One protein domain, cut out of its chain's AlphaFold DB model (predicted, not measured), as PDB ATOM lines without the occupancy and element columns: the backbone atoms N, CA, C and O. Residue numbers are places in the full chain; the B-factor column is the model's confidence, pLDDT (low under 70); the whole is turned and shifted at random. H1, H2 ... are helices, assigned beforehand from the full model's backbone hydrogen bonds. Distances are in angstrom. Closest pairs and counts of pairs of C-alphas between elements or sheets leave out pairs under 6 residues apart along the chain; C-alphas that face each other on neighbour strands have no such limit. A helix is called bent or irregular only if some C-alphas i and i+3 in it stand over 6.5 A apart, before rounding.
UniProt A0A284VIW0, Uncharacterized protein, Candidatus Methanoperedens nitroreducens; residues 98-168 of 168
ATOM      1  N   ASP A  98     156.943 129.138 108.356       66.69
ATOM      2  CA  ASP A  98     157.259 128.405 107.135       66.69
ATOM      3  C   ASP A  98     158.775 128.175 107.073       66.69
ATOM      4  O   ASP A  98     159.538 128.972 106.523       66.69
ATOM      5  N   ILE A  99     159.233 127.074 107.672       66.56
ATOM      6  CA  ILE A  99     160.640 126.662 107.613       66.56
ATOM      7  C   ILE A  99     160.917 126.119 106.209       66.56
ATOM      8  O   ILE A  99     160.642 124.958 105.902       66.56
ATOM      9  N   ILE A 100     161.462 126.973 105.344       64.38
ATOM     10  CA  ILE A 100     161.961 126.570 104.028       64.38
ATOM     11  C   ILE A 100     163.349 125.945 104.233       64.38
ATOM     12  O   ILE A 100     164.245 126.619 104.746       64.38
ATOM     13  N   PRO A 101     163.563 124.676 103.852       65.00
ATOM     14  CA  PRO A 101     164.841 124.019 104.084       65.00
ATOM     15  C   PRO A 101     165.945 124.626 103.197       65.00
ATOM     16  O   PRO A 101     165.737 124.876 102.011       65.00
ATOM     17  N   GLU A 102     167.138 124.845 103.761       62.66
ATOM     18  CA  GLU A 102     168.233 125.608 103.123       62.66
ATOM     19  C   GLU A 102     168.745 125.014 101.800       62.66
ATOM     20  O   GLU A 102     169.277 125.738 100.962       62.66
ATOM     21  N   LYS A 103     168.573 123.704 101.598       62.97
ATOM     22  CA  LYS A 103     169.002 122.985 100.388       62.97
ATOM     23  C   LYS A 103     167.895 122.864  99.323       62.97
ATOM     24  O   LYS A 103     168.103 122.160  98.339       62.97
ATOM     25  N   ALA A 104     166.720 123.477  99.515       61.34
ATOM     26  CA  ALA A 104     165.623 123.421  98.539       61.34
ATOM     27  C   ALA A 104     165.678 124.627  97.614       61.34
ATOM     28  O   ALA A 104     165.841 125.767  98.053       61.34
ATOM     29  N   ASP A 105     165.391 124.380  96.340       70.50
ATOM     30  CA  ASP A 105     165.048 125.442  95.410       70.50
ATOM     31  C   ASP A 105     163.758 126.129  95.870       70.50
ATOM     32  O   ASP A 105     162.656 125.580  95.758       70.50
ATOM     33  N   ARG A 106     163.896 127.361  96.379       67.06
ATOM     34  CA  ARG A 106     162.788 128.177  96.910       67.06
ATOM     35  C   ARG A 106     161.616 128.265  95.928       67.06
ATOM     36  O   ARG A 106     160.466 128.163  96.332       67.06
ATOM     37  N   TRP A 107     161.909 128.382  94.632       72.38
ATOM     38  CA  TRP A 107     160.899 128.455  93.575       72.38
ATOM     39  C   TRP A 107     160.054 127.188  93.461       72.38
ATOM     40  O   TRP A 107     158.831 127.277  93.385       72.38
ATOM     41  N   ILE A 108     160.680 126.010  93.481       73.19
ATOM     42  CA  ILE A 108     159.969 124.731  93.364       73.19
ATOM     43  C   ILE A 108     159.153 124.480  94.634       73.19
ATOM     44  O   ILE A 108     158.000 124.067  94.542       73.19
ATOM     45  N   PHE A 109     159.710 124.795  95.806       72.00
ATOM     46  CA  PHE A 109     159.036 124.595  97.089       72.00
ATOM     47  C   PHE A 109     157.802 125.498  97.259       72.00
ATOM     48  O   PHE A 109     156.755 125.030  97.700       72.00
ATOM     49  N   THR A 110     157.884 126.768  96.850       77.06
ATOM     50  CA  THR A 110     156.747 127.700  96.923       77.06
ATOM     51  C   THR A 110     155.701 127.442  95.837       77.06
ATOM     52  O   THR A 110     154.514 127.622  96.097       77.06
ATOM     53  N   LEU A 111     156.095 127.009  94.631       76.12
ATOM     54  CA  LEU A 111     155.161 126.740  93.525       76.12
ATOM     55  C   LEU A 111     154.516 125.350  93.581       76.12
ATOM     56  O   LEU A 111     153.440 125.158  93.008       76.12
ATOM     57  N   ALA A 112     155.131 124.390  94.273       73.69
ATOM     58  CA  ALA A 112     154.621 123.027  94.391       73.69
ATOM     59  C   ALA A 112     153.145 122.968  94.858       73.69
ATOM     60  O   ALA A 112     152.331 122.368  94.142       73.69
ATOM     61  N   PRO A 113     152.733 123.666  95.939       76.44
ATOM     62  CA  PRO A 113     151.337 123.695  96.369       76.44
ATOM     63  C   PRO A 113     150.381 124.201  95.281       76.44
ATOM     64  O   PRO A 113     149.319 123.615  95.069       76.44
ATOM     65  N   PHE A 114     150.767 125.245  94.539       80.56
ATOM     66  CA  PHE A 114     149.930 125.824  93.486       80.56
ATOM     67  C   PHE A 114     149.726 124.855  92.319       80.56
ATOM     68  O   PHE A 114     148.607 124.709  91.828       80.56
ATOM     69  N   ILE A 115     150.774 124.136  91.911       79.81
ATOM     70  CA  ILE A 115     150.719 123.185  90.791       79.81
ATOM     71  C   ILE A 115     149.766 122.010  91.082       79.81
ATOM     72  O   ILE A 115     149.112 121.523  90.162       79.81
ATOM     73  N   VAL A 116     149.632 121.572  92.341       79.38
ATOM     74  CA  VAL A 116     148.663 120.520  92.728       79.38
ATOM     75  C   VAL A 116     147.257 121.088  92.919       79.38
ATOM     76  O   VAL A 116     146.265 120.407  92.641       79.38
ATOM     77  N   PHE A 117     147.156 122.338  93.365       79.06
ATOM     78  CA  PHE A 117     145.878 122.980  93.653       79.06
ATOM     79  C   PHE A 117     145.093 123.344  92.387       79.06
ATOM     80  O   PHE A 117     143.891 123.093  92.315       79.06
ATOM     81  N   VAL A 118     145.766 123.862  91.353       85.19
ATOM     82  CA  VAL A 118     145.137 124.249  90.076       85.19
ATOM     83  C   VAL A 118     144.295 123.119  89.457       85.19
ATOM     84  O   VAL A 118     143.101 123.329  89.240       85.19
ATOM     85  N   PRO A 119     144.823 121.905  89.209       80.94
ATOM     86  CA  PRO A 119     144.022 120.828  88.638       80.94
ATOM     87  C   PRO A 119     142.929 120.326  89.588       80.94
ATOM     88  O   PRO A 119     141.911 119.839  89.110       80.94
ATOM     89  N   ALA A 120     143.081 120.470  90.910       81.25
ATOM     90  CA  ALA A 120     142.005 120.152  91.850       81.25
ATOM     91  C   ALA A 120     140.800 121.094  91.685       81.25
ATOM     92  O   ALA A 120     139.663 120.632  91.746       81.25
ATOM     93  N   LEU A 121     141.039 122.380  91.407       80.56
ATOM     94  CA  LEU A 121     139.976 123.339  91.097       80.56
ATOM     95  C   LEU A 121     139.333 123.075  89.729       80.56
ATOM     96  O   LEU A 121     138.116 123.184  89.589       80.56
ATOM     97  N   LEU A 122     140.126 122.675  88.730       82.25
ATOM     98  CA  LEU A 122     139.625 122.404  87.379       82.25
ATOM     99  C   LEU A 122     138.589 121.268  87.331       82.25
ATOM    100  O   LEU A 122     137.744 121.280  86.440       82.25
ATOM    101  N   VAL A 123     138.602 120.326  88.287       80.19
ATOM    102  CA  VAL A 123     137.611 119.232  88.388       80.19
ATOM    103  C   VAL A 123     136.187 119.744  88.637       80.19
ATOM    104  O   VAL A 123     135.234 119.060  88.271       80.19
ATOM    105  N   PHE A 124     136.017 120.937  89.212       71.69
ATOM    106  CA  PHE A 124     134.694 121.483  89.530       71.69
ATOM    107  C   PHE A 124     133.967 122.104  88.327       71.69
ATOM    108  O   PHE A 124     132.754 122.267  88.386       71.69
ATOM    109  N   ILE A 125     134.671 122.403  87.229       72.62
ATOM    110  CA  ILE A 125     134.104 123.026  86.015       72.62
ATOM    111  C   ILE A 125     132.916 122.241  85.412       72.62
ATOM    112  O   ILE A 125     131.902 122.859  85.098       72.62
ATOM    113  N   PRO A 126     132.989 120.910  85.232       69.69
ATOM    114  CA  PRO A 126     131.898 120.127  84.644       69.69
ATOM    115  C   PRO A 126     130.824 119.680  85.649       69.69
ATOM    116  O   PRO A 126     129.908 118.971  85.239       69.69
ATOM    117  N   ILE A 127     130.934 119.996  86.946       69.38
ATOM    118  CA  ILE A 127     129.978 119.508  87.953       69.38
ATOM    119  C   ILE A 127     128.733 120.413  87.942       69.38
ATOM    120  O   ILE A 127     128.857 121.600  88.248       69.38
ATOM    121  N   PRO A 128     127.535 119.891  87.616       66.25
ATOM    122  CA  PRO A 128     126.315 120.687  87.636       66.25
ATOM    123  C   PRO A 128     125.836 120.857  89.083       66.25
ATOM    124  O   PRO A 128     125.474 119.882  89.742       66.25
ATOM    125  N   PHE A 129     125.807 122.095  89.581       63.34
ATOM    126  CA  PHE A 129     125.311 122.403  90.931       63.34
ATOM    127  C   PHE A 129     123.813 122.785  90.956       63.34
ATOM    128  O   PHE A 129     123.279 123.100  92.016       63.34
ATOM    129  N   GLY A 130     123.125 122.735  89.805       59.16
ATOM    130  CA  GLY A 130     121.686 122.995  89.650       59.16
ATOM    131  C   GLY A 130     121.296 123.329  88.202       59.16
ATOM    132  O   GLY A 130     122.175 123.516  87.362       59.16
ATOM    133  N   GLU A 131     119.992 123.443  87.911       56.09
ATOM    134  CA  GLU A 131     119.463 123.783  86.569       56.09
ATOM    135  C   GLU A 131     119.967 125.141  86.036       56.09
ATOM    136  O   GLU A 131     120.049 125.335  84.826       56.09
ATOM    137  N   SER A 132     120.356 126.063  86.924       52.09
ATOM    138  CA  SER A 132     120.918 127.383  86.596       52.09
ATOM    139  C   SER A 132     122.423 127.523  86.877       52.09
ATOM    140  O   SER A 132     122.991 128.588  86.645       52.09
ATOM    141  N   LEU A 133     123.092 126.465  87.357       48.38
ATOM    142  CA  LEU A 133     124.504 126.474  87.771       48.38
ATOM    143  C   LEU A 133     125.327 125.468  86.954       48.38
ATOM    144  O   LEU A 133     125.990 124.581  87.500       48.38
ATOM    145  N   ILE A 134     125.265 125.604  85.628       55.00
ATOM    146  CA  ILE A 134     126.101 124.853  84.686       55.00
ATOM    147  C   ILE A 134     127.161 125.812  84.139       55.00
ATOM    148  O   ILE A 134     126.854 126.724  83.376       55.00
ATOM    149  N   ILE A 135     128.417 125.619  84.553       51.78
ATOM    150  CA  ILE A 135     129.552 126.498  84.212       51.78
ATOM    151  C   ILE A 135     129.994 126.296  82.752       51.78
ATOM    152  O   ILE A 135     130.444 127.233  82.095       51.78
ATOM    153  N   SER A 136     129.849 125.081  82.217       52.66
ATOM    154  CA  SER A 136     129.953 124.761  80.788       52.66
ATOM    155  C   SER A 136     129.359 123.376  80.540       52.66
ATOM    156  O   SER A 136     129.759 122.410  81.189       52.66
ATOM    157  N   ASP A 137     128.428 123.263  79.590       57.81
ATOM    158  CA  ASP A 137     127.917 121.971  79.116       57.81
ATOM    159  C   ASP A 137     128.978 121.302  78.230       57.81
ATOM    160  O   ASP A 137     128.972 121.372  76.996       57.81
ATOM    161  N   LEU A 138     129.985 120.708  78.876       64.69
ATOM    162  CA  LEU A 138     130.896 119.817  78.183       64.69
ATOM    163  C   LEU A 138     130.130 118.526  77.886       64.69
ATOM    164  O   LEU A 138     129.975 117.683  78.768       64.69
ATOM    165  N   ARG A 139     129.793 118.298  76.608       68.00
ATOM    166  CA  ARG A 139     129.298 116.997  76.094       68.00
ATOM    167  C   ARG A 139     130.164 115.805  76.529       68.00
ATOM    168  O   ARG A 139     129.728 114.662  76.477       68.00
ATOM    169  N   VAL A 140     131.403 116.081  76.940       74.06
ATOM    170  CA  VAL A 140     132.414 115.128  77.402       74.06
ATOM    171  C   VAL A 140     132.879 115.395  78.847       74.06
ATOM    172  O   VAL A 140     134.023 115.112  79.203       74.06
ATOM    173  N   GLY A 141     132.005 115.931  79.706       73.44
ATOM    174  CA  GLY A 141     132.338 116.308  81.087       73.44
ATOM    175  C   GLY A 141     132.931 115.164  81.918       73.44
ATOM    176  O   GLY A 141     133.919 115.361  82.621       73.44
ATOM    177  N   LEU A 142     132.418 113.938  81.765       77.50
ATOM    178  CA  LEU A 142     132.948 112.769  82.476       77.50
ATOM    179  C   LEU A 142     134.398 112.438  82.071       77.50
ATOM    180  O   LEU A 142     135.236 112.179  82.934       77.50
ATOM    181  N   LEU A 143     134.714 112.482  80.771       83.00
ATOM    182  CA  LEU A 143     136.076 112.232  80.279       83.00
ATOM    183  C   LEU A 143     137.047 113.319  80.754       83.00
ATOM    184  O   LEU A 143     138.177 113.006  81.129       83.00
ATOM    185  N   TYR A 144     136.591 114.572  80.814       83.75
ATOM    186  CA  TYR A 144     137.362 115.690  81.356       83.75
ATOM    187  C   TYR A 144     137.709 115.486  82.844       83.75
ATOM    188  O   TYR A 144     138.872 115.634  83.227       83.75
ATOM    189  N   ILE A 145     136.747 115.051  83.672       83.81
ATOM    190  CA  ILE A 145     136.982 114.751  85.100       83.81
ATOM    191  C   ILE A 145     138.048 113.662  85.262       83.81
ATOM    192  O   ILE A 145     138.969 113.800  86.072       83.81
ATOM    193  N   ILE A 146     137.948 112.581  84.483       84.88
ATOM    194  CA  ILE A 146     138.894 111.461  84.561       84.88
ATOM    195  C   ILE A 146     140.296 111.911  84.129       84.88
ATOM    196  O   ILE A 146     141.268 111.614  84.829       84.88
ATOM    197  N   ALA A 147     140.410 112.653  83.022       85.94
ATOM    198  CA  ALA A 147     141.690 113.137  82.505       85.94
ATOM    199  C   ALA A 147     142.414 114.040  83.517       85.94
ATOM    200  O   ALA A 147     143.593 113.830  83.811       85.94
ATOM    201  N   ILE A 148     141.698 114.991  84.120       87.06
ATOM    202  CA  ILE A 148     142.285 115.917  85.095       87.06
ATOM    203  C   ILE A 148     142.605 115.231  86.415       87.06
ATOM    204  O   ILE A 148     143.642 115.518  87.008       87.06
ATOM    205  N   SER A 149     141.778 114.285  86.863       84.94
ATOM    206  CA  SER A 149     142.075 113.503  88.066       84.94
ATOM    207  C   SER A 149     143.384 112.713  87.915       84.94
ATOM    208  O   SER A 149     144.216 112.706  88.828       84.94
ATOM    209  N   ARG A 150     143.622 112.118  86.734       86.69
ATOM    210  CA  ARG A 150     144.885 111.428  86.416       86.69
ATOM    211  C   ARG A 150     146.066 112.388  86.336       86.69
ATOM    212  O   ARG A 150     147.109 112.094  86.917       86.69
ATOM    213  N   TYR A 151     145.893 113.537  85.687       86.06
ATOM    214  CA  TYR A 151     146.928 114.566  85.607       86.06
ATOM    215  C   TYR A 151     147.316 115.110  86.990       86.06
ATOM    216  O   TYR A 151     148.498 115.171  87.322       86.06
ATOM    217  N   ARG A 152     146.323 115.414  87.838       85.75
ATOM    218  CA  ARG A 152     146.530 115.821  89.235       85.75
ATOM    219  C   ARG A 152     147.341 114.777  89.992       85.75
ATOM    220  O   ARG A 152     148.324 115.123  90.635       85.75
ATOM    221  N   GLN A 153     146.940 113.508  89.899       83.62
ATOM    222  CA  GLN A 153     147.642 112.416  90.571       83.62
ATOM    223  C   GLN A 153     149.102 112.310  90.114       83.62
ATOM    224  O   GLN A 153     149.991 112.131  90.942       83.62
ATOM    225  N   TRP A 154     149.354 112.441  88.811       83.88
ATOM    226  CA  TRP A 154     150.704 112.400  88.253       83.88
ATOM    227  C   TRP A 154     151.575 113.558  88.765       83.88
ATOM    228  O   TRP A 154     152.692 113.318  89.225       83.88
ATOM    229  N   LEU A 155     151.044 114.785  88.787       81.81
ATOM    230  CA  LEU A 155     151.732 115.949  89.356       81.81
ATOM    231  C   LEU A 155     152.049 115.770  90.846       81.81
ATOM    232  O   LEU A 155     153.169 116.054  91.271       81.81
ATOM    233  N   SER A 156     151.097 115.262  91.637       77.31
ATOM    234  CA  SER A 156     151.321 114.968  93.059       77.31
ATOM    235  C   SER A 156     152.440 113.943  93.264       77.31
ATOM    236  O   SER A 156     153.267 114.115  94.157       77.31
ATOM    237  N   CYS A 157     152.502 112.896  92.433       76.88
ATOM    238  CA  CYS A 157     153.570 111.897  92.497       76.88
ATOM    239  C   CYS A 157     154.943 112.482  92.138       76.88
ATOM    240  O   CYS A 157     155.926 112.136  92.789       76.88
ATOM    241  N   LEU A 158     155.028 113.380  91.152       78.00
ATOM    242  CA  LEU A 158     156.290 114.040  90.807       78.00
ATOM    243  C   LEU A 158     156.802 114.945  91.926       78.00
ATOM    244  O   LEU A 158     157.998 114.955  92.200       78.00
ATOM    245  N   GLN A 159     155.911 115.669  92.601       68.12
ATOM    246  CA  GLN A 159     156.300 116.513  93.732       68.12
ATOM    247  C   GLN A 159     156.679 115.703  94.971       68.12
ATOM    248  O   GLN A 159     157.638 116.053  95.647       68.12
ATOM    249  N   GLY A 160     155.962 114.609  95.247       65.00
ATOM    250  CA  GLY A 160     156.305 113.696  96.340       65.00
ATOM    251  C   GLY A 160     157.571 112.874  96.080       65.00
ATOM    252  O   GLY A 160     158.195 112.409  97.029       65.00
ATOM    253  N   GLY A 161     157.946 112.690  94.809       60.88
ATOM    254  CA  GLY A 161     159.165 111.997  94.391       60.88
ATOM    255  C   GLY A 161     160.379 112.907  94.195       60.88
ATOM    256  O   GLY A 161     161.500 112.403  94.126       60.88
ATOM    257  N   HIS A 162     160.194 114.228  94.110       60.44
ATOM    258  CA  HIS A 162     161.317 115.157  94.058       60.44
ATOM    259  C   HIS A 162     161.981 115.183  95.441       60.44
ATOM    260  O   HIS A 162     161.282 115.396  96.431       60.44
ATOM    261  N   PRO A 163     163.305 114.973  95.557       51.31
ATOM    262  CA  PRO A 163     163.984 115.011  96.841       51.31
ATOM    263  C   PRO A 163     163.959 116.440  97.390       51.31
ATOM    264  O   PRO A 163     164.887 117.219  97.190       51.31
ATOM    265  N   THR A 164     162.920 116.788  98.141       54.50
ATOM    266  CA  THR A 164     162.976 117.840  99.155       54.50
ATOM    267  C   THR A 164     163.773 117.298 100.342       54.50
ATOM    268  O   THR A 164     163.265 117.019 101.417       54.50
ATOM    269  N   ILE A 165     165.063 117.089 100.068       50.06
ATOM    270  CA  ILE A 165     166.189 117.061 100.997       50.06
ATOM    271  C   ILE A 165     165.976 116.265 102.297       50.06
ATOM    272  O   ILE A 165     166.199 116.771 103.388       50.06
ATOM    273  N   ASN A 166     165.661 114.979 102.189       42.62
ATOM    274  CA  ASN A 166     165.986 114.021 103.252       42.62
ATOM    275  C   ASN A 166     167.012 113.012 102.728       42.62
ATOM    276  O   ASN A 166     166.771 111.811 102.675       42.62
ATOM    277  N   THR A 167     168.163 113.524 102.287       38.47
ATOM    278  CA  THR A 167     169.405 112.742 102.224       38.47
ATOM    279  C   THR A 167     170.299 113.152 103.387       38.47
ATOM    280  O   THR A 167     171.340 113.770 103.193       38.47
ATOM    281  N   HIS A 168     169.825 112.843 104.596       38.78
ATOM    282  CA  HIS A 168     170.593 112.376 105.751       38.78
ATOM    283  C   HIS A 168     169.663 111.534 106.624       38.78
ATOM    284  O   HIS A 168     168.502 111.962 106.807       38.78
TER     285      HIS A 168
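What this domain is: This is residues 98 to 168 of the 168 residues of an uncharacterized protein of Candidatus Methanoperedens nitroreducens (UniProt A0A284VIW0). A long helical hairpin: H2 and H1 lie side by side and run opposite ways, and a long loop, residues 123 to 140, joins them at one end and lengthens the rod. The printed part has 71 residues with two named helices, H1 then H2, and no named strand; the class is all helix. It is only just extended, close to loose, with a radius of gyration of the C-alphas of 16.7 A and spans of 54 by 21 by 14 A.

How they stand to each other: H2, residues 141 to 161, touches H1, residues 106 to 122, closest at the C-alphas of Arg 152 and Pro 119, 5.6 A apart. They form a helical hairpin, at a shallow tilt of 19 degrees, opposite ways. Every O i to N i+4 pair is within hydrogen-bond range in H2, and 9 of 13 in H1.

Where its parts are: H2 is 30.3 A long, from C-alpha 141 at (132.338, 116.308, 81.087) to C-alpha 161 at (159.165, 111.997, 94.391). H1 is 25.7 A long and begins at C-alpha 106, (162.788, 128.177, 96.910); it is only just irregular, with C-alphas 110 and 113 6.8 A apart.

The domain as a whole: The two C-alphas farthest apart, of Glu 131 and His 168, are 55.8 A apart. The link from H1 to H2 is long, and the printed part has no cut. Model confidence is under 70 at residues 98 to 104, 106, 126 to 139 and 159 to 168.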